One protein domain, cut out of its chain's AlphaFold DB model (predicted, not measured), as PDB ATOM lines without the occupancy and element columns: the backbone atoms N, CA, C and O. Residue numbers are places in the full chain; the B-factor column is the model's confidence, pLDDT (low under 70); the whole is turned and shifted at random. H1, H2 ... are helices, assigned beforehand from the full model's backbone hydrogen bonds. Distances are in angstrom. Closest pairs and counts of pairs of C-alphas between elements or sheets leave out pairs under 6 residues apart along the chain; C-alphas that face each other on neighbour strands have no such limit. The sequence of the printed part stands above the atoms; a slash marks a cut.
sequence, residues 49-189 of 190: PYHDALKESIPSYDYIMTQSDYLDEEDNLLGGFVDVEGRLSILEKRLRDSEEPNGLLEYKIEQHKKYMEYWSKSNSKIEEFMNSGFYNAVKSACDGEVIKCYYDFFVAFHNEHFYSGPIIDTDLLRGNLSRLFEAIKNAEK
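This is residues 49 to 189 of the 190 residues of an uncharacterized protein of Clostridium drakei (UniProt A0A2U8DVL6). The model is a rod of helices built along one long helix, H3: at one end H2 folds back beside the first part of H3 as a helical hairpin, and at the other end the hairpin of H5 and H6, with the short H1 between it and the last part of H3, makes a thicker body. Short H4 turns the corner from the end of H3 to the start of H5, a 26-residue stretch with no named element leads from H1 along the rod to H2, and residues 96 to 101 stick out at the H2 end. The printed part has 141 residues with six named helices, in the order H1, H2, H3, H4, H5, H6, and no named strand; the class is all helix. The C-alphas span 60 by 25 by 24 A, and the whole is only just loose, close to compact, with a radius of gyration of the C-alphas of 17.5 A.

The printed part begins with H1, residues 49 to 57, whose first C-alpha, that of Pro 49, is at (138.349, 118.391, 60.901). Residues 58 to 83 follow with no named element; their C-alphas lie 6 to 22 A from the mean of all C-alphas. H2, residues 84 to 96, measures 18.7 A from first to last C-alpha. H3, residues 103 to 131, is the longest helix, with 29 residues and 41.6 A; its C-alpha 103 is at (130.111, 121.750, 106.249). H4 is residues 133 to 141, 13.3 A long. H5, residues 144 to 162, measures 26.8 A. H6, residues 170 to 187, measures 25.7 A and ends with C-alpha 187 at (126.892, 123.667, 57.980).

H3 is the hub, touching H1, H2 and H5. With residues 122 to 129 alone it touches H1, at a shallow tilt of 28 degrees, opposite ways; the closest C-alphas, those of Ser 57 and Ile 126, are 5.1 A apart. With residues 105 to 116 alone it touches H2, its partner in a hairpin, at a shallow tilt of 15 degrees, opposite ways; the closest C-alphas are those of Leu 91 and Ile 109, 6.3 A apart. H3 and H5 only just touch, with 3 pairs of C-alphas within 8 A, through residues 119 to 126 of H3 and 154 to 161 of H5 alone; the closest, those of Asn 123 and His 158, are 7.6 A apart, at a steep tilt of 39 degrees. H5 and H6 form the other hairpin, at a shallow tilt of 16 degrees, with the C-alphas of Cys 149 and Leu 180 closest at 4.9 A. H1 touches H4 at a steep tilt of 58 degrees, the C-alphas of Tyr 50 and Val 138 coming closest at 5.2 A. H1 and H6 are close but not clearly touching, their closest C-alphas, those of His 51 and Ile 184, being 6.6 A apart. The helix packing is part aligned, part crossed: of 5 touching pairs 3 are at a shallow tilt. H3 and H6 are apart, as are H1 and H2. In H1, H2, H3 and H6 every O i to N i+4 pair is within hydrogen-bond range; in H4 it is 4 of 5 and in H5 14 of 15.

The two C-alphas farthest apart are those of Glu 99 and Lys 189, 61.3 A. The printed part has no cut. The link from H1 to H2 is long; those from H3 to H4 and from H4 to H5 are tight. The mean pLDDT of the printed part is 92.7, and residue 164 is the one residue under 70.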
ATOM      1  N   PRO A  49     137.202 118.220  60.004       94.25
ATOM      2  CA  PRO A  49     138.349 118.391  60.901       94.25
ATOM      3  C   PRO A  49     138.396 119.763  61.588       94.25
ATOM      4  O   PRO A  49     138.835 119.865  62.730       94.25
ATOM      5  N   TYR A  50     137.923 120.823  60.923       95.44
ATOM      6  CA  TYR A  50     137.863 122.159  61.516       95.44
ATOM      7  C   TYR A  50     136.730 122.269  62.543       95.44
ATOM      8  O   TYR A  50     136.928 122.831  63.618       95.44
ATOM      9  N   HIS A  51     135.559 121.692  62.248       95.81
ATOM     10  CA  HIS A  51     134.448 121.624  63.202       95.81
ATOM     11  C   HIS A  51     134.783 120.780  64.432       95.81
ATOM     12  O   HIS A  51     134.415 121.150  65.546       95.81
ATOM     13  N   ASP A  52     135.472 119.660  64.244       95.62
ATOM     14  CA  ASP A  52     135.867 118.783  65.340       95.62
ATOM     15  C   ASP A  52     136.909 119.467  66.227       95.62
ATOM     16  O   ASP A  52     136.738 119.480  67.441       95.62
ATOM     17  N   ALA A  53     137.881 120.181  65.651       96.31
ATOM     18  CA  ALA A  53     138.826 120.974  66.435       96.31
ATOM     19  C   ALA A  53     138.144 122.071  67.279       96.31
ATOM     20  O   ALA A  53     138.520 122.280  68.433       96.31
ATOM     21  N   LEU A  54     137.102 122.735  66.750       96.69
ATOM     22  CA  LEU A  54     136.297 123.691  67.527       96.69
ATOM     23  C   LEU A  54     135.646 123.006  68.737       96.69
ATOM     24  O   LEU A  54     135.806 123.484  69.859       96.69
ATOM     25  N   LYS A  55     134.958 121.875  68.525       96.00
ATOM     26  CA  LYS A  55     134.297 121.106  69.598       96.00
ATOM     27  C   LYS A  55     135.294 120.577  70.624       96.00
ATOM     28  O   LYS A  55     135.002 120.572  71.811       96.00
ATOM     29  N   GLU A  56     136.451 120.114  70.167       95.81
ATOM     30  CA  GLU A  56     137.483 119.568  71.037       95.81
ATOM     31  C   GLU A  56     138.132 120.659  71.886       95.81
ATOM     32  O   GLU A  56     138.480 120.383  73.028       95.81
ATOM     33  N   SER A  57     138.292 121.882  71.376       96.38
ATOM     34  CA  SER A  57     138.967 122.963  72.111       96.38
ATOM     35  C   SER A  57     138.215 123.452  73.356       96.38
ATOM     36  O   SER A  57     138.847 123.954  74.280       96.38
ATOM     37  N   ILE A  58     136.894 123.280  73.406       95.31
ATOM     38  CA  ILE A  58     136.012 123.806  74.460       95.31
ATOM     39  C   ILE A  58     135.596 122.714  75.461       95.31
ATOM     40  O   ILE A  58     135.680 121.522  75.153       95.31
ATOM     41  N   PRO A  59     135.129 123.084  76.672       95.00
ATOM     42  CA  PRO A  59     134.472 122.146  77.575       95.00
ATOM     43  C   PRO A  59     133.302 121.435  76.894       95.00
ATOM     44  O   PRO A  59     132.534 122.040  76.146       95.00
ATOM     45  N   SER A  60     133.116 120.152  77.193       91.81
ATOM     46  CA  SER A  60     131.924 119.440  76.741       91.81
ATOM     47  C   SER A  60     130.690 119.886  77.520       91.81
ATOM     48  O   SER A  60     130.781 120.191  78.709       91.81
ATOM     49  N   TYR A  61     129.530 119.769  76.881       91.62
ATOM     50  CA  TYR A  61     128.223 120.113  77.440       91.62
ATOM     51  C   TYR A  61     127.958 119.558  78.855       91.62
ATOM     52  O   TYR A  61     127.461 120.278  79.724       91.62
ATOM     53  N   ASP A  62     128.342 118.303  79.103       90.62
ATOM     54  CA  ASP A  62     128.085 117.608  80.372       90.62
ATOM     55  C   ASP A  62     129.054 117.991  81.502       90.62
ATOM     56  O   ASP A  62     128.765 117.742  82.668       90.62
ATOM     57  N   TYR A  63     130.186 118.617  81.169       90.94
ATOM     58  CA  TYR A  63     131.248 118.983  82.115       90.94
ATOM     59  C   TYR A  63     131.401 120.507  82.259       90.94
ATOM     60  O   TYR A  63     132.448 120.969  82.707       90.94
ATOM     61  N   ILE A  64     130.401 121.302  81.859       94.69
ATOM     62  CA  ILE A  64     130.367 122.729  82.210       94.69
ATOM     63  C   ILE A  64     130.167 122.870  83.718       94.69
ATOM     64  O   ILE A  64     129.290 122.220  84.283       94.69
ATOM     65  N   MET A  65     130.969 123.745  84.318       94.44
ATOM     66  CA  MET A  65     130.856 124.166  85.709       94.44
ATOM     67  C   MET A  65     131.002 125.685  85.782       94.44
ATOM     68  O   MET A  65     131.839 126.258  85.082       94.44
ATOM     69  N   THR A  66     130.213 126.316  86.642       95.19
ATOM     70  CA  THR A  66     130.239 127.760  86.898       95.19
ATOM     71  C   THR A  66     130.285 128.050  88.391       95.19
ATOM     72  O   THR A  66     129.953 127.209  89.229       95.19
ATOM     73  N   GLN A  67     130.679 129.268  88.750       93.88
ATOM     74  CA  GLN A  67     130.680 129.723  90.139       93.88
ATOM     75  C   GLN A  67     129.273 129.723  90.754       93.88
ATOM     76  O   GLN A  67     129.133 129.491  91.953       93.88
ATOM     77  N   SER A  68     128.227 129.924  89.944       93.25
ATOM     78  CA  SER A  68     126.829 129.890  90.395       93.25
ATOM     79  C   SER A  68     126.298 128.498  90.735       93.25
ATOM     80  O   SER A  68     125.217 128.396  91.303       93.25
ATOM     81  N   ASP A  69     127.030 127.424  90.420       94.50
ATOM     82  CA  ASP A  69     126.594 126.065  90.766       94.50
ATOM     83  C   ASP A  69     126.693 125.781  92.278       94.50
ATOM     84  O   ASP A  69     126.070 124.843  92.777       94.50
ATOM     85  N   TYR A  70     127.496 126.560  93.012       94.06
ATOM     86  CA  TYR A  70     127.741 126.357  94.446       94.06
ATOM     87  C   TYR A  70     127.760 127.645  95.276       94.06
ATOM     88  O   TYR A  70     127.631 127.555  96.498       94.06
ATOM     89  N   LEU A  71     127.941 128.819  94.664       92.69
ATOM     90  CA  LEU A  71     127.744 130.094  95.351       92.69
ATOM     91  C   LEU A  71     126.276 130.512  95.277       92.69
ATOM     92  O   LEU A  71     125.619 130.323  94.256       92.69
ATOM     93  N   ASP A  72     125.788 131.130  96.345       86.31
ATOM     94  CA  ASP A  72     124.427 131.650  96.445       86.31
ATOM     95  C   ASP A  72     124.405 133.148  96.797       86.31
ATOM     96  O   ASP A  72     125.437 133.814  96.941       86.31
ATOM     97  N   GLU A  73     123.198 133.708  96.885       82.75
ATOM     98  CA  GLU A  73     122.992 135.114  97.237       82.75
ATOM     99  C   GLU A  73     123.472 135.439  98.662       82.75
ATOM    100  O   GLU A  73     123.931 136.556  98.909       82.75
ATOM    101  N   GLU A  74     123.423 134.473  99.587       84.19
ATOM    102  CA  GLU A  74     123.876 134.658 100.972       84.19
ATOM    103  C   GLU A  74     125.394 134.837 101.044       84.19
ATOM    104  O   GLU A  74     125.908 135.559 101.904       84.19
ATOM    105  N   ASP A  75     126.129 134.243 100.098       83.06
ATOM    106  CA  ASP A  75     127.562 134.459 100.001       83.06
ATOM    107  C   ASP A  75     127.902 135.908  99.634       83.06
ATOM    108  O   ASP A  75     128.944 136.408 100.076       83.06
ATOM    109  N   ASN A  76     127.059 136.579  98.839       84.75
ATOM    110  CA  ASN A  76     127.324 137.894  98.244       84.75
ATOM    111  C   ASN A  76     128.681 137.947  97.502       84.75
ATOM    112  O   ASN A  76     129.432 138.922  97.591       84.75
ATOM    113  N   LEU A  77     129.032 136.847  96.824       85.81
ATOM    114  CA  LEU A  77     130.290 136.685  96.081       85.81
ATOM    115  C   LEU A  77     130.090 136.628  94.560       85.81
ATOM    116  O   LEU A  77     131.032 136.906  93.814       85.81
ATOM    117  N   LEU A  78     128.880 136.301  94.095       83.44
ATOM    118  CA  LEU A  78     128.518 136.298  92.676       83.44
ATOM    119  C   LEU A  78     128.264 137.716  92.157       83.44
ATOM    120  O   LEU A  78     127.720 138.558  92.867       83.44
ATOM    121  N   GLY A  79     128.676 137.991  90.915       71.56
ATOM    122  CA  GLY A  79     128.449 139.277  90.238       71.56
ATOM    123  C   GLY A  79     129.160 140.495  90.854       71.56
ATOM    124  O   GLY A  79     129.074 141.596  90.312       71.56
ATOM    125  N   GLY A  80     129.876 140.319  91.968       72.12
ATOM    126  CA  GLY A  80     130.613 141.374  92.660       72.12
ATOM    127  C   GLY A  80     131.994 141.670  92.063       72.12
ATOM    128  O   GLY A  80     132.502 140.938  91.214       72.12
ATOM    129  N   PHE A  81     132.630 142.732  92.568       80.94
ATOM    130  CA  PHE A  81     133.981 143.193  92.188       80.94
ATOM    131  C   PHE A  81     135.135 142.338  92.732       80.94
ATOM    132  O   PHE A  81     136.298 142.702  92.576       80.94
ATOM    133  N   VAL A  82     134.823 141.240  93.418       87.81
ATOM    134  CA  VAL A  82     135.827 140.313  93.940       87.81
ATOM    135  C   VAL A  82     136.208 139.355  92.819       87.81
ATOM    136  O   VAL A  82     135.320 138.766  92.211       87.81
ATOM    137  N   ASP A  83     137.499 139.211  92.545       89.25
ATOM    138  CA  ASP A  83     138.023 138.209  91.615       89.25
ATOM    139  C   ASP A  83     137.894 136.785  92.182       89.25
ATOM    140  O   ASP A  83     137.512 136.575  93.336       89.25
ATOM    141  N   VAL A  84     138.166 135.778  91.355       90.62
ATOM    142  CA  VAL A  84     137.995 134.375  91.750       90.62
ATOM    143  C   VAL A  84     138.897 134.013  92.945       90.62
ATOM    144  O   VAL A  84     138.423 133.447  93.927       90.62
ATOM    145  N   GLU A  85     140.163 134.436  92.961       92.19
ATOM    146  CA  GLU A  85     141.089 134.170  94.068       92.19
ATOM    147  C   GLU A  85     140.658 134.868  95.368       92.19
ATOM    148  O   GLU A  85     140.781 134.317  96.473       92.19
ATOM    149  N   GLY A  86     140.123 136.082  95.254       92.31
ATOM    150  CA  GLY A  86     139.563 136.837  96.361       92.31
ATOM    151  C   GLY A  86     138.327 136.159  96.942       92.31
ATOM    152  O   GLY A  86     138.200 136.084  98.168       92.31
ATOM    153  N   ARG A  87     137.449 135.597  96.098       92.88
ATOM    154  CA  ARG A  87     136.277 134.827  96.550       92.88
ATOM    155  C   ARG A  87     136.719 133.631  97.387       92.88
ATOM    156  O   ARG A  87     136.213 133.467  98.498       92.88
ATOM    157  N   LEU A  88     137.719 132.872  96.928       95.19
ATOM    158  CA  LEU A  88     138.290 131.770  97.707       95.19
ATOM    159  C   LEU A  88     138.804 132.242  99.071       95.19
ATOM    160  O   LEU A  88     138.468 131.667 100.106       95.19
ATOM    161  N   SER A  89     139.584 133.323  99.075       95.56
ATOM    162  CA  SER A  89     140.172 133.886 100.293       95.56
ATOM    163  C   SER A  89     139.108 134.331 101.302       95.56
ATOM    164  O   SER A  89     139.286 134.160 102.512       95.56
ATOM    165  N   ILE A  90     137.986 134.883 100.822       94.94
ATOM    166  CA  ILE A  90     136.843 135.268 101.657       94.94
ATOM    167  C   ILE A  90     136.157 134.033 102.241       94.94
ATOM    168  O   ILE A  90     135.889 134.021 103.442       94.94
ATOM    169  N   LEU A  91     135.898 133.000 101.435       94.88
ATOM    170  CA  LEU A  91     135.293 131.756 101.915       94.88
ATOM    171  C   LEU A  91     136.168 131.094 102.989       94.88
ATOM    172  O   LEU A  91     135.683 130.763 104.068       94.88
ATOM    173  N   GLU A  92     137.476 130.982 102.745       95.81
ATOM    174  CA  GLU A  92     138.421 130.421 103.714       95.81
ATOM    175  C   GLU A  92     138.512 131.263 104.991       95.81
ATOM    176  O   GLU A  92     138.651 130.715 106.085       95.81
ATOM    177  N   LYS A  93     138.411 132.595 104.883       95.75
ATOM    178  CA  LYS A  93     138.339 133.473 106.056       95.75
ATOM    179  C   LYS A  93     137.065 133.227 106.860       95.75
ATOM    180  O   LYS A  93     137.164 133.025 108.063       95.75
ATOM    181  N   ARG A  94     135.902 133.184 106.205       94.81
ATOM    182  CA  ARG A  94     134.617 132.886 106.857       94.81
ATOM    183  C   ARG A  94     134.653 131.540 107.584       94.81
ATOM    184  O   ARG A  94     134.070 131.429 108.654       94.81
ATOM    185  N   LEU A  95     135.358 130.545 107.036       95.00
ATOM    186  CA  LEU A  95     135.474 129.227 107.661       95.00
ATOM    187  C   LEU A  95     136.352 129.279 108.909       95.00
ATOM    188  O   LEU A  95     135.983 128.710 109.928       95.00
ATOM    189  N   ARG A  96     137.484 129.991 108.848       94.69
ATOM    190  CA  ARG A  96     138.354 130.199 110.019       94.69
ATOM    191  C   ARG A  96     137.671 130.983 111.136       94.69
ATOM    192  O   ARG A  96     137.965 130.733 112.297       94.69
ATOM    193  N   ASP A  97     136.803 131.923 110.771       94.75
ATOM    194  CA  ASP A  97     136.062 132.762 111.713       94.75
ATOM    195  C   ASP A  97     134.794 132.054 112.252       94.75
ATOM    196  O   ASP A  97     134.114 132.594 113.121       94.75
ATOM    197  N   SER A  98     134.463 130.854 111.751       91.06
ATOM    198  CA  SER A  98     133.322 130.058 112.214       91.06
ATOM    199  C   SER A  98     133.632 129.395 113.557       91.06
ATOM    200  O   SER A  98     134.616 128.670 113.684       91.06
ATOM    201  N   GLU A  99     132.775 129.612 114.556       87.56
ATOM    202  CA  GLU A  99     132.923 129.007 115.892       87.56
ATOM    203  C   GLU A  99     132.573 127.508 115.904       87.56
ATOM    204  O   GLU A  99     133.086 126.756 116.729       87.56
ATOM    205  N   GLU A 100     131.740 127.070 114.957       88.56
ATOM    206  CA  GLU A 100     131.282 125.688 114.797       88.56
ATOM    207  C   GLU A 100     131.667 125.133 113.412       88.56
ATOM    208  O   GLU A 100     131.856 125.910 112.466       88.56
ATOM    209  N   PRO A 101     131.747 123.798 113.245       85.56
ATOM    210  CA  PRO A 101     131.960 123.176 111.942       85.56
ATOM    211  C   PRO A 101     130.898 123.611 110.925       85.56
ATOM    212  O   PRO A 101     129.699 123.428 111.138       85.56
ATOM    213  N   ASN A 102     131.341 124.155 109.790       91.12
ATOM    214  CA  ASN A 102     130.458 124.645 108.734       91.12
ATOM    215  C   ASN A 102     130.653 123.833 107.447       91.12
ATOM    216  O   ASN A 102     131.363 124.246 106.530       91.12
ATOM    217  N   GLY A 103     129.991 122.674 107.381       92.62
ATOM    218  CA  GLY A 103     130.111 121.750 106.249       92.62
ATOM    219  C   GLY A 103     129.656 122.336 104.905       92.62
ATOM    220  O   GLY A 103     130.176 121.950 103.862       92.62
ATOM    221  N   LEU A 104     128.731 123.306 104.909       93.62
ATOM    222  CA  LEU A 104     128.333 124.011 103.686       93.62
ATOM    223  C   LEU A 104     129.484 124.872 103.156       93.62
ATOM    224  O   LEU A 104     129.767 124.865 101.961       93.62
ATOM    225  N   LEU A 105     130.167 125.593 104.040       94.75
ATOM    226  CA  LEU A 105     131.286 126.441 103.654       94.75
ATOM    227  C   LEU A 105     132.512 125.624 103.230       94.75
ATOM    228  O   LEU A 105     133.169 125.978 102.253       94.75
ATOM    229  N   GLU A 106     132.779 124.503 103.904       96.38
ATOM    230  CA  GLU A 106     133.786 123.523 103.475       96.38
ATOM    231  C   GLU A 106     133.492 123.003 102.062       96.38
ATOM    232  O   GLU A 106     134.375 123.028 101.202       96.38
ATOM    233  N   TYR A 107     132.238 122.621 101.793       96.69
ATOM    234  CA  TYR A 107     131.793 122.212 100.463       96.69
ATOM    235  C   TYR A 107     132.007 123.320  99.423       96.69
ATOM    236  O   TYR A 107     132.592 123.057  98.373       96.69
ATOM    237  N   LYS A 108     131.603 124.566  99.710       96.69
ATOM    238  CA  LYS A 108     131.783 125.703  98.789       96.69
ATOM    239  C   LYS A 108     133.259 125.962  98.477       96.69
ATOM    240  O   LYS A 108     133.599 126.170  97.318       96.69
ATOM    241  N   ILE A 109     134.147 125.893  99.473       97.25
ATOM    242  CA  ILE A 109     135.603 126.020  99.271       97.25
ATOM    243  C   ILE A 109     136.127 124.888  98.383       97.25
ATOM    244  O   ILE A 109     136.925 125.134  97.477       97.25
ATOM    245  N   GLU A 110     135.691 123.649  98.622       98.19
ATOM    246  CA  GLU A 110     136.090 122.499  97.811       98.19
ATOM    247  C   GLU A 110     135.633 122.656  96.353       98.19
ATOM    248  O   GLU A 110     136.434 122.472  95.432       98.19
ATOM    249  N   GLN A 111     134.372 123.042  96.130       97.81
ATOM    250  CA  GLN A 111     133.847 123.292  94.787       97.81
ATOM    251  C   GLN A 111     134.551 124.466  94.113       97.81
ATOM    252  O   GLN A 111     134.880 124.370  92.937       97.81
ATOM    253  N   HIS A 112     134.872 125.530  94.847       96.94
ATOM    254  CA  HIS A 112     135.579 126.681  94.295       96.94
ATOM    255  C   HIS A 112     137.017 126.355  93.871       96.94
ATOM    256  O   HIS A 112     137.508 126.886  92.877       96.94
ATOM    257  N   LYS A 113     137.694 125.432  94.563       98.06
ATOM    258  CA  LYS A 113     139.011 124.927  94.138       98.06
ATOM    259  C   LYS A 113     138.905 124.075  92.871       98.06
ATOM    260  O   LYS A 113     139.678 124.286  91.937       98.06
ATOM    261  N   LYS A 114     137.922 123.166  92.808       98.06
ATOM    262  CA  LYS A 114     137.634 122.348  91.610       98.06
ATOM    263  C   LYS A 114     137.290 123.232  90.413       98.06
ATOM    264  O   LYS A 114     137.930 123.121  89.373       98.06
ATOM    265  N   TYR A 115     136.324 124.125  90.615       97.12
ATOM    266  CA  TYR A 115     136.293 125.505  90.147       97.12
ATOM    267  C   TYR A 115     137.422 125.948  89.209       97.12
ATOM    268  O   TYR A 115     137.420 125.793  87.986       97.12
ATOM    269  N   MET A 116     138.408 126.534  89.881       96.56
ATOM    270  CA  MET A 116     139.577 127.176  89.307       96.56
ATOM    271  C   MET A 116     140.448 126.203  88.507       96.56
ATOM    272  O   MET A 116     140.965 126.582  87.457       96.56
ATOM    273  N   GLU A 117     140.601 124.953  88.959       97.50
ATOM    274  CA  GLU A 117     141.366 123.938  88.222       97.50
ATOM    275  C   GLU A 117     140.706 123.603  86.878       97.50
ATOM    276  O   GLU A 117     141.368 123.599  85.835       97.50
ATOM    277  N   TYR A 118     139.393 123.361  86.897       97.38
ATOM    278  CA  TYR A 118     138.592 123.141  85.697       97.38
ATOM    279  C   TYR A 118     138.718 124.320  84.736       97.38
ATOM    280  O   TYR A 118     139.075 124.118  83.573       97.38
ATOM    281  N   TRP A 119     138.465 125.536  85.227       96.94
ATOM    282  CA  TRP A 119     138.460 126.718  84.378       96.94
ATOM    283  C   TRP A 119     139.836 126.938  83.749       96.94
ATOM    284  O   TRP A 119     139.927 127.096  82.535       96.94
ATOM    285  N   SER A 120     140.908 126.839  84.543       96.62
ATOM    286  CA  SER A 120     142.288 126.990  84.070       96.62
ATOM    287  C   SER A 120     142.615 125.989  82.961       96.62
ATOM    288  O   SER A 120     143.019 126.381  81.865       96.62
ATOM    289  N   LYS A 121     142.335 124.698  83.183       96.81
ATOM    290  CA  LYS A 121     142.577 123.641  82.192       96.81
ATOM    291  C   LYS A 121     141.793 123.866  80.898       96.81
ATOM    292  O   LYS A 121     142.329 123.676  79.804       96.81
ATOM    293  N   SER A 122     140.524 124.236  81.017       97.12
ATOM    294  CA  SER A 122     139.657 124.498  79.872       97.12
ATOM    295  C   SER A 122     140.072 125.756  79.112       97.12
ATOM    296  O   SER A 122     140.161 125.711  77.886       97.12
ATOM    297  N   ASN A 123     140.392 126.846  79.811       96.06
ATOM    298  CA  ASN A 123     140.836 128.091  79.196       96.06
ATOM    299  C   ASN A 123     142.182 127.913  78.483       96.06
ATOM    300  O   ASN A 123     142.301 128.328  77.336       96.06
ATOM    301  N   SER A 124     143.153 127.216  79.088       96.81
ATOM    302  CA  SER A 124     144.429 126.919  78.421       96.81
ATOM    303  C   SER A 124     144.223 126.166  77.107       96.81
ATOM    304  O   SER A 124     144.833 126.521  76.104       96.81
ATOM    305  N   LYS A 125     143.312 125.186  77.066       96.88
ATOM    306  CA  LYS A 125     143.001 124.452  75.832       96.88
ATOM    307  C   LYS A 125     142.411 125.357  74.744       96.88
ATOM    308  O   LYS A 125     142.783 125.236  73.575       96.88
ATOM    309  N   ILE A 126     141.504 126.259  75.124       95.94
ATOM    310  CA  ILE A 126     140.906 127.232  74.202       95.94
ATOM    311  C   ILE A 126     141.978 128.197  73.686       95.94
ATOM    312  O   ILE A 126     142.088 128.398  72.477       95.94
ATOM    313  N   GLU A 127     142.800 128.759  74.573       95.06
ATOM    314  CA  GLU A 127     143.858 129.705  74.216       95.06
ATOM    315  C   GLU A 127     144.930 129.069  73.328       95.06
ATOM    316  O   GLU A 127     145.307 129.655  72.314       95.06
ATOM    317  N   GLU A 128     145.396 127.862  73.656       96.38
ATOM    318  CA  GLU A 128     146.338 127.103  72.824       96.38
ATOM    319  C   GLU A 128     145.784 126.896  71.414       96.38
ATOM    320  O   GLU A 128     146.487 127.115  70.422       96.38
ATOM    321  N   PHE A 129     144.506 126.525  71.309       96.94
ATOM    322  CA  PHE A 129     143.853 126.361  70.023       96.94
ATOM    323  C   PHE A 129     143.735 127.691  69.273       96.94
ATOM    324  O   PHE A 129     144.191 127.769  68.133       96.94
ATOM    325  N   MET A 130     143.197 128.747  69.892       93.62
ATOM    326  CA  MET A 130     142.997 130.054  69.251       93.62
ATOM    327  C   MET A 130     144.310 130.727  68.826       93.62
ATOM    328  O   MET A 130     144.341 131.422  67.808       93.62
ATOM    329  N   ASN A 131     145.397 130.491  69.563       93.81
ATOM    330  CA  ASN A 131     146.734 130.991  69.241       93.81
ATOM    331  C   ASN A 131     147.492 130.096  68.247       93.81
ATOM    332  O   ASN A 131     148.559 130.474  67.757       93.81
ATOM    333  N   SER A 132     146.961 128.916  67.915       93.44
ATOM    334  CA  SER A 132     147.584 128.026  66.941       93.44
ATOM    335  C   SER A 132     147.496 128.588  65.517       93.44
ATOM    336  O   SER A 132     146.504 129.198  65.107       93.44
ATOM    337  N   GLY A 133     148.504 128.290  64.689       89.38
ATOM    338  CA  GLY A 133     148.437 128.582  63.251       89.38
ATOM    339  C   GLY A 133     147.259 127.885  62.553       89.38
ATOM    340  O   GLY A 133     146.754 128.380  61.544       89.38
ATOM    341  N   PHE A 134     146.777 126.772  63.119       93.69
ATOM    342  CA  PHE A 134     145.641 126.012  62.605       93.69
ATOM    343  C   PHE A 134     144.308 126.759  62.763       93.69
ATOM    344  O   PHE A 134     143.456 126.678  61.879       93.69
ATOM    345  N   TYR A 135     144.137 127.569  63.810       93.94
ATOM    346  CA  TYR A 135     142.900 128.328  64.013       93.94
ATOM    347  C   TYR A 135     142.629 129.360  62.912       93.94
ATOM    348  O   TYR A 135     141.479 129.618  62.558       93.94
ATOM    349  N   ASN A 136     143.670 129.910  62.280       91.56
ATOM    350  CA  ASN A 136     143.481 130.769  61.108       91.56
ATOM    351  C   ASN A 136     142.893 129.998  59.917       91.56
ATOM    352  O   ASN A 136     142.057 130.543  59.197       91.56
ATOM    353  N   ALA A 137     143.270 128.726  59.743       92.38
ATOM    354  CA  ALA A 137     142.655 127.861  58.741       92.38
ATOM    355  C   ALA A 137     141.192 127.549  59.097       92.38
ATOM    356  O   ALA A 137     140.336 127.639  58.224       92.38
ATOM    357  N   VAL A 138     140.894 127.280  60.375       93.19
ATOM    358  CA  VAL A 138     139.519 127.083  60.874       93.19
ATOM    359  C   VAL A 138     138.642 128.298  60.561       93.19
ATOM    360  O   VAL A 138     137.606 128.150  59.923       93.19
ATOM    361  N   LYS A 139     139.083 129.512  60.921       92.75
ATOM    362  CA  LYS A 139     138.349 130.757  60.630       92.75
ATOM    363  C   LYS A 139     138.106 130.981  59.139       92.75
ATOM    364  O   LYS A 139     137.089 131.553  58.774       92.75
ATOM    365  N   SER A 140     139.051 130.578  58.289       87.56
ATOM    366  CA  SER A 140     138.920 130.731  56.839       87.56
ATOM    367  C   SER A 140     138.014 129.677  56.206       87.56
ATOM    368  O   SER A 140     137.468 129.932  55.135       87.56
ATOM    369  N   ALA A 141     137.934 128.485  56.795       88.69
ATOM    370  CA  ALA A 141     137.216 127.357  56.222       88.69
ATOM    371  C   ALA A 141     135.766 127.280  56.715       88.69
ATOM    372  O   ALA A 141     134.876 126.956  55.930       88.69
ATOM    373  N   CYS A 142     135.528 127.547  58.000       89.94
ATOM    374  CA  CYS A 142     134.216 127.410  58.623       89.94
ATOM    375  C   CYS A 142     133.255 128.541  58.247       89.94
ATOM    376  O   CYS A 142     133.657 129.669  57.964       89.94
ATOM    377  N   ASP A 143     131.961 128.223  58.306       91.31
ATOM    378  CA  ASP A 143     130.887 129.196  58.130       91.31
ATOM    379  C   ASP A 143     130.960 130.317  59.184       91.31
ATOM    380  O   ASP A 143     131.326 130.091  60.343       91.31
ATOM    381  N   GLY A 144     130.588 131.535  58.784       92.44
ATOM    382  CA  GLY A 144     130.642 132.707  59.657       92.44
ATOM    383  C   GLY A 144     129.788 132.564  60.922       92.44
ATOM    384  O   GLY A 144     130.209 133.018  61.985       92.44
ATOM    385  N   GLU A 145     128.636 131.890  60.846       96.50
ATOM    386  CA  GLU A 145     127.784 131.650  62.015       96.50
ATOM    387  C   GLU A 145     128.414 130.624  62.966       96.50
ATOM    388  O   GLU A 145     128.327 130.790  64.180       96.50
ATOM    389  N   VAL A 146     129.123 129.612  62.447       96.88
ATOM    390  CA  VAL A 146     129.878 128.657  63.281       96.88
ATOM    391  C   VAL A 146     130.952 129.389  64.086       96.88
ATOM    392  O   VAL A 146     131.043 129.213  65.303       96.88
ATOM    393  N   ILE A 147     131.738 130.245  63.427       97.50
ATOM    394  CA  ILE A 147     132.795 131.022  64.088       97.50
ATOM    395  C   ILE A 147     132.208 132.007  65.101       97.50
ATOM    396  O   ILE A 147     132.721 132.125  66.212       97.50
ATOM    397  N   LYS A 148     131.109 132.679  64.758       97.62
ATOM    398  CA  LYS A 148     130.414 133.581  65.677       97.62
ATOM    399  C   LYS A 148     129.911 132.849  66.924       97.62
ATOM    400  O   LYS A 148     130.205 133.296  68.026       97.62
ATOM    401  N   CYS A 149     129.229 131.711  66.777       98.31
ATOM    402  CA  CYS A 149     128.771 130.913  67.919       98.31
ATOM    403  C   CYS A 149     129.933 130.433  68.804       98.31
ATOM    404  O   CYS A 149     129.791 130.375  70.024       98.31
ATOM    405  N   TYR A 150     131.090 130.121  68.211       97.88
ATOM    406  CA  TYR A 150     132.293 129.782  68.969       97.88
ATOM    407  C   TYR A 150     132.783 130.959  69.825       97.88
ATOM    408  O   TYR A 150     133.074 130.784  71.007       97.88
ATOM    409  N   TYR A 151     132.827 132.168  69.256       97.00
ATOM    410  CA  TYR A 151     133.193 133.378  69.996       97.00
ATOM    411  C   TYR A 151     132.168 133.754  71.071       97.00
ATOM    412  O   TYR A 151     132.578 134.130  72.166       97.00
ATOM    413  N   ASP A 152     130.866 133.612  70.798       96.88
ATOM    414  CA  ASP A 152     129.802 133.827  71.789       96.88
ATOM    415  C   ASP A 152     130.029 132.937  73.026       96.88
ATOM    416  O   ASP A 152     129.947 133.412  74.161       96.88
ATOM    417  N   PHE A 153     130.362 131.656  72.814       97.12
ATOM    418  CA  PHE A 153     130.720 130.748  73.903       97.12
ATOM    419  C   PHE A 153     132.004 131.185  74.616       97.12
ATOM    420  O   PHE A 153     131.994 131.320  75.836       97.12
ATOM    421  N   PHE A 154     133.092 131.424  73.874       95.50
ATOM    422  CA  PHE A 154     134.391 131.788  74.447       95.50
ATOM    423  C   PHE A 154     134.304 133.033  75.334       95.50
ATOM    424  O   PHE A 154     134.775 133.015  76.469       95.50
ATOM    425  N   VAL A 155     133.660 134.095  74.847       93.44
ATOM    426  CA  VAL A 155     133.509 135.345  75.599       93.44
ATOM    427  C   VAL A 155     132.678 135.121  76.859       93.44
ATOM    428  O   VAL A 155     133.061 135.602  77.920       93.44
ATOM    429  N   ALA A 156     131.575 134.371  76.773       94.19
ATOM    430  CA  ALA A 156     130.768 134.053  77.948       94.19
ATOM    431  C   ALA A 156     131.558 133.221  78.973       94.19
ATOM    432  O   ALA A 156     131.554 133.549  80.154       94.19
ATOM    433  N   PHE A 157     132.286 132.196  78.524       95.31
ATOM    434  CA  PHE A 157     133.111 131.339  79.377       95.31
ATOM    435  C   PHE A 157     134.244 132.111  80.071       95.31
ATOM    436  O   PHE A 157     134.536 131.888  81.243       95.31
ATOM    437  N   HIS A 158     134.878 133.045  79.365       92.31
ATOM    438  CA  HIS A 158     135.942 133.871  79.930       92.31
ATOM    439  C   HIS A 158     135.380 134.917  80.906       92.31
ATOM    440  O   HIS A 158     135.918 135.123  81.993       92.31
ATOM    441  N   ASN A 159     134.252 135.543  80.557       90.19
ATOM    442  CA  ASN A 159     133.581 136.510  81.424       90.19
ATOM    443  C   ASN A 159     133.006 135.867  82.686       90.19
ATOM    444  O   ASN A 159     132.991 136.521  83.721       90.19
ATOM    445  N   GLU A 160     132.563 134.610  82.634       93.25
ATOM    446  CA  GLU A 160     132.077 133.892  83.817       93.25
ATOM    447  C   GLU A 160     133.128 133.875  84.936       93.25
ATOM    448  O   GLU A 160     132.787 134.013  86.108       93.25
ATOM    449  N   HIS A 161     134.409 133.813  84.574       92.38
ATOM    450  CA  HIS A 161     135.517 133.815  85.518       92.38
ATOM    451  C   HIS A 161     135.928 135.218  85.975       92.38
ATOM    452  O   HIS A 161     136.013 135.487  87.178       92.38
ATOM    453  N   PHE A 162     136.173 136.119  85.018       85.62
ATOM    454  CA  PHE A 162     136.804 137.416  85.285       85.62
ATOM    455  C   PHE A 162     135.833 138.576  85.493       85.62
ATOM    456  O   PHE A 162     136.206 139.578  86.104       85.62
ATOM    457  N   TYR A 163     134.628 138.514  84.927       73.50
ATOM    458  CA  TYR A 163     133.782 139.694  84.814       73.50
ATOM    459  C   TYR A 163     132.886 139.883  86.038       73.50
ATOM    460  O   TYR A 163     132.111 139.012  86.427       73.50
ATOM    461  N   SER A 164     132.939 141.087  86.600       65.81
ATOM    462  CA  SER A 164     131.967 141.574  87.574       65.81
ATOM    463  C   SER A 164     130.757 142.140  86.835       65.81
ATOM    464  O   SER A 164     130.827 143.214  86.234       65.81
ATOM    465  N   GLY A 165     129.642 141.416  86.851       72.88
ATOM    466  CA  GLY A 165     128.410 141.839  86.195       72.88
ATOM    467  C   GLY A 165     127.315 140.777  86.261       72.88
ATOM    468  O   GLY A 165     127.196 140.117  87.293       72.88
ATOM    469  N   PRO A 166     126.489 140.621  85.206       82.62
ATOM    470  CA  PRO A 166     125.458 139.592  85.183       82.62
ATOM    471  C   PRO A 166     126.056 138.214  85.454       82.62
ATOM    472  O   PRO A 166     127.089 137.867  84.884       82.62
ATOM    473  N   ILE A 167     125.393 137.448  86.318       87.50
ATOM    474  CA  ILE A 167     125.786 136.074  86.618       87.50
ATOM    475  C   ILE A 167     125.672 135.267  85.324       87.50
ATOM    476  O   ILE A 167     124.616 135.244  84.690       87.50
ATOM    477  N   ILE A 168     126.779 134.645  84.926       91.19
ATOM    478  CA  ILE A 168     126.817 133.703  83.815       91.19
ATOM    479  C   ILE A 168     126.716 132.316  84.425       91.19
ATOM    480  O   ILE A 168     127.645 131.854  85.081       91.19
ATOM    481  N   ASP A 169     125.564 131.690  84.230       93.38
ATOM    482  CA  ASP A 169     125.279 130.371  84.765       93.38
ATOM    483  C   ASP A 169     125.577 129.254  83.757       93.38
ATOM    484  O   ASP A 169     125.867 129.458  82.567       93.38
ATOM    485  N   THR A 170     125.515 128.031  84.271       95.75
ATOM    486  CA  THR A 170     125.724 126.810  83.500       95.75
ATOM    487  C   THR A 170     124.743 126.689  82.330       95.75
ATOM    488  O   THR A 170     125.124 126.195  81.265       95.75
ATOM    489  N   ASP A 171     123.505 127.166  82.477       96.06
ATOM    490  CA  ASP A 171     122.479 127.078  81.435       96.06
ATOM    491  C   ASP A 171     122.767 128.018  80.259       96.06
ATOM    492  O   ASP A 171     122.616 127.616  79.100       96.06
ATOM    493  N   LEU A 172     123.272 129.227  80.516       95.81
ATOM    494  CA  LEU A 172     123.711 130.156  79.476       95.81
ATOM    495  C   LEU A 172     124.876 129.569  78.674       95.81
ATOM    496  O   LEU A 172     124.838 129.558  77.438       95.81
ATOM    497  N   LEU A 173     125.899 129.045  79.356       97.25
ATOM    498  CA  LEU A 173     127.051 128.436  78.685       97.25
ATOM    499  C   LEU A 173     126.641 127.204  77.867       97.25
ATOM    500  O   LEU A 173     127.067 127.054  76.717       97.25
ATOM    501  N   ARG A 174     125.761 126.357  78.412       97.75
ATOM    502  CA  ARG A 174     125.174 125.217  77.692       97.75
ATOM    503  C   ARG A 174     124.367 125.660  76.478       97.75
ATOM    504  O   ARG A 174     124.522 125.072  75.409       97.75
ATOM    505  N   GLY A 175     123.573 126.720  76.603       98.06
ATOM    506  CA  GLY A 175     122.832 127.313  75.492       98.06
ATOM    507  C   GLY A 175     123.755 127.770  74.361       98.06
ATOM    508  O   GLY A 175     123.502 127.468  73.191       98.06
ATOM    509  N   ASN A 176     124.874 128.417  74.692       97.62
ATOM    510  CA  ASN A 176     125.878 128.815  73.704       97.62
ATOM    511  C   ASN A 176     126.557 127.608  73.033       97.62
ATOM    512  O   ASN A 176     126.716 127.609  71.810       97.62
ATOM    513  N   LEU A 177     126.877 126.543  73.781       97.25
ATOM    514  CA  LEU A 177     127.368 125.292  73.185       97.25
ATOM    515  C   LEU A 177     126.347 124.660  72.237       97.25
ATOM    516  O   LEU A 177     126.704 124.248  71.133       97.25
ATOM    517  N   SER A 178     125.076 124.589  72.638       97.94
ATOM    518  CA  SER A 178     124.017 124.045  71.786       97.94
ATOM    519  C   SER A 178     123.886 124.832  70.483       97.94
ATOM    520  O   SER A 178     123.803 124.219  69.419       97.94
ATOM    521  N   ARG A 179     123.957 126.168  70.542       98.19
ATOM    522  CA  ARG A 179     123.957 127.033  69.353       98.19
ATOM    523  C   ARG A 179     125.144 126.746  68.433       98.19
ATOM    524  O   ARG A 179     124.958 126.639  67.222       98.19
ATOM    525  N   LEU A 180     126.346 126.565  68.984       97.88
ATOM    526  CA  LEU A 180     127.524 126.173  68.204       97.88
ATOM    527  C   LEU A 180     127.332 124.807  67.533       97.88
ATOM    528  O   LEU A 180     127.574 124.662  66.335       97.88
ATOM    529  N   PHE A 181     126.876 123.803  68.280       96.75
ATOM    530  CA  PHE A 181     126.675 122.458  67.741       96.75
ATOM    531  C   PHE A 181     125.571 122.419  66.683       96.75
ATOM    532  O   PHE A 181     125.693 121.695  65.693       96.75
ATOM    533  N   GLU A 182     124.522 123.221  66.843       97.25
ATOM    534  CA  GLU A 182     123.481 123.382  65.835       97.25
ATOM    535  C   GLU A 182     124.006 124.081  64.575       97.25
ATOM    536  O   GLU A 182     123.739 123.604  63.470       97.25
ATOM    537  N   ALA A 183     124.799 125.146  64.719       96.56
ATOM    538  CA  ALA A 183     125.436 125.826  63.592       96.56
ATOM    539  C   ALA A 183     126.341 124.866  62.802       96.56
ATOM    540  O   ALA A 183     126.213 124.768  61.581       96.56
ATOM    541  N   ILE A 184     127.171 124.077  63.494       95.56
ATOM    542  CA  ILE A 184     128.014 123.042  62.877       95.56
ATOM    543  C   ILE A 184     127.153 122.007  62.149       95.56
ATOM    544  O   ILE A 184     127.382 121.708  60.977       95.56
ATOM    545  N   LYS A 185     126.118 121.486  62.814       94.38
ATOM    546  CA  LYS A 185     125.201 120.509  62.219       94.38
ATOM    547  C   LYS A 185     124.516 121.067  60.972       94.38
ATOM    548  O   LYS A 185     124.256 120.316  60.037       94.38
ATOM    549  N   ASN A 186     124.184 122.353  60.958       92.25
ATOM    550  CA  ASN A 186     123.566 123.000  59.809       92.25
ATOM    551  C   ASN A 186     124.571 123.205  58.671       92.25
ATOM    552  O   ASN A 186     124.225 122.896  57.534       92.25
ATOM    553  N   ALA A 187     125.812 123.597  58.966       88.81
ATOM    554  CA  ALA A 187     126.892 123.667  57.980       88.81
ATOM    555  C   ALA A 187     127.182 122.296  57.332       88.81
ATOM    556  O   ALA A 187     127.487 122.220  56.146       88.81
ATOM    557  N   GLU A 188     127.009 121.202  58.078       86.19
ATOM    558  CA  GLU A 188     127.219 119.826  57.602       86.19
ATOM    559  C   GLU A 188     126.005 119.196  56.889       86.19
ATOM    560  O   GLU A 188     126.089 118.060  56.422       86.19
ATOM    561  N   LYS A 189     124.863 119.889  56.796       74.81
ATOM    562  CA  LYS A 189     123.674 119.397  56.068       74.81
ATOM    563  C   LYS A 189     123.653 119.793  54.588       74.81
ATOM    564  O   LYS A 189     122.781 119.301  53.864       74.81
TER     565      LYS A 189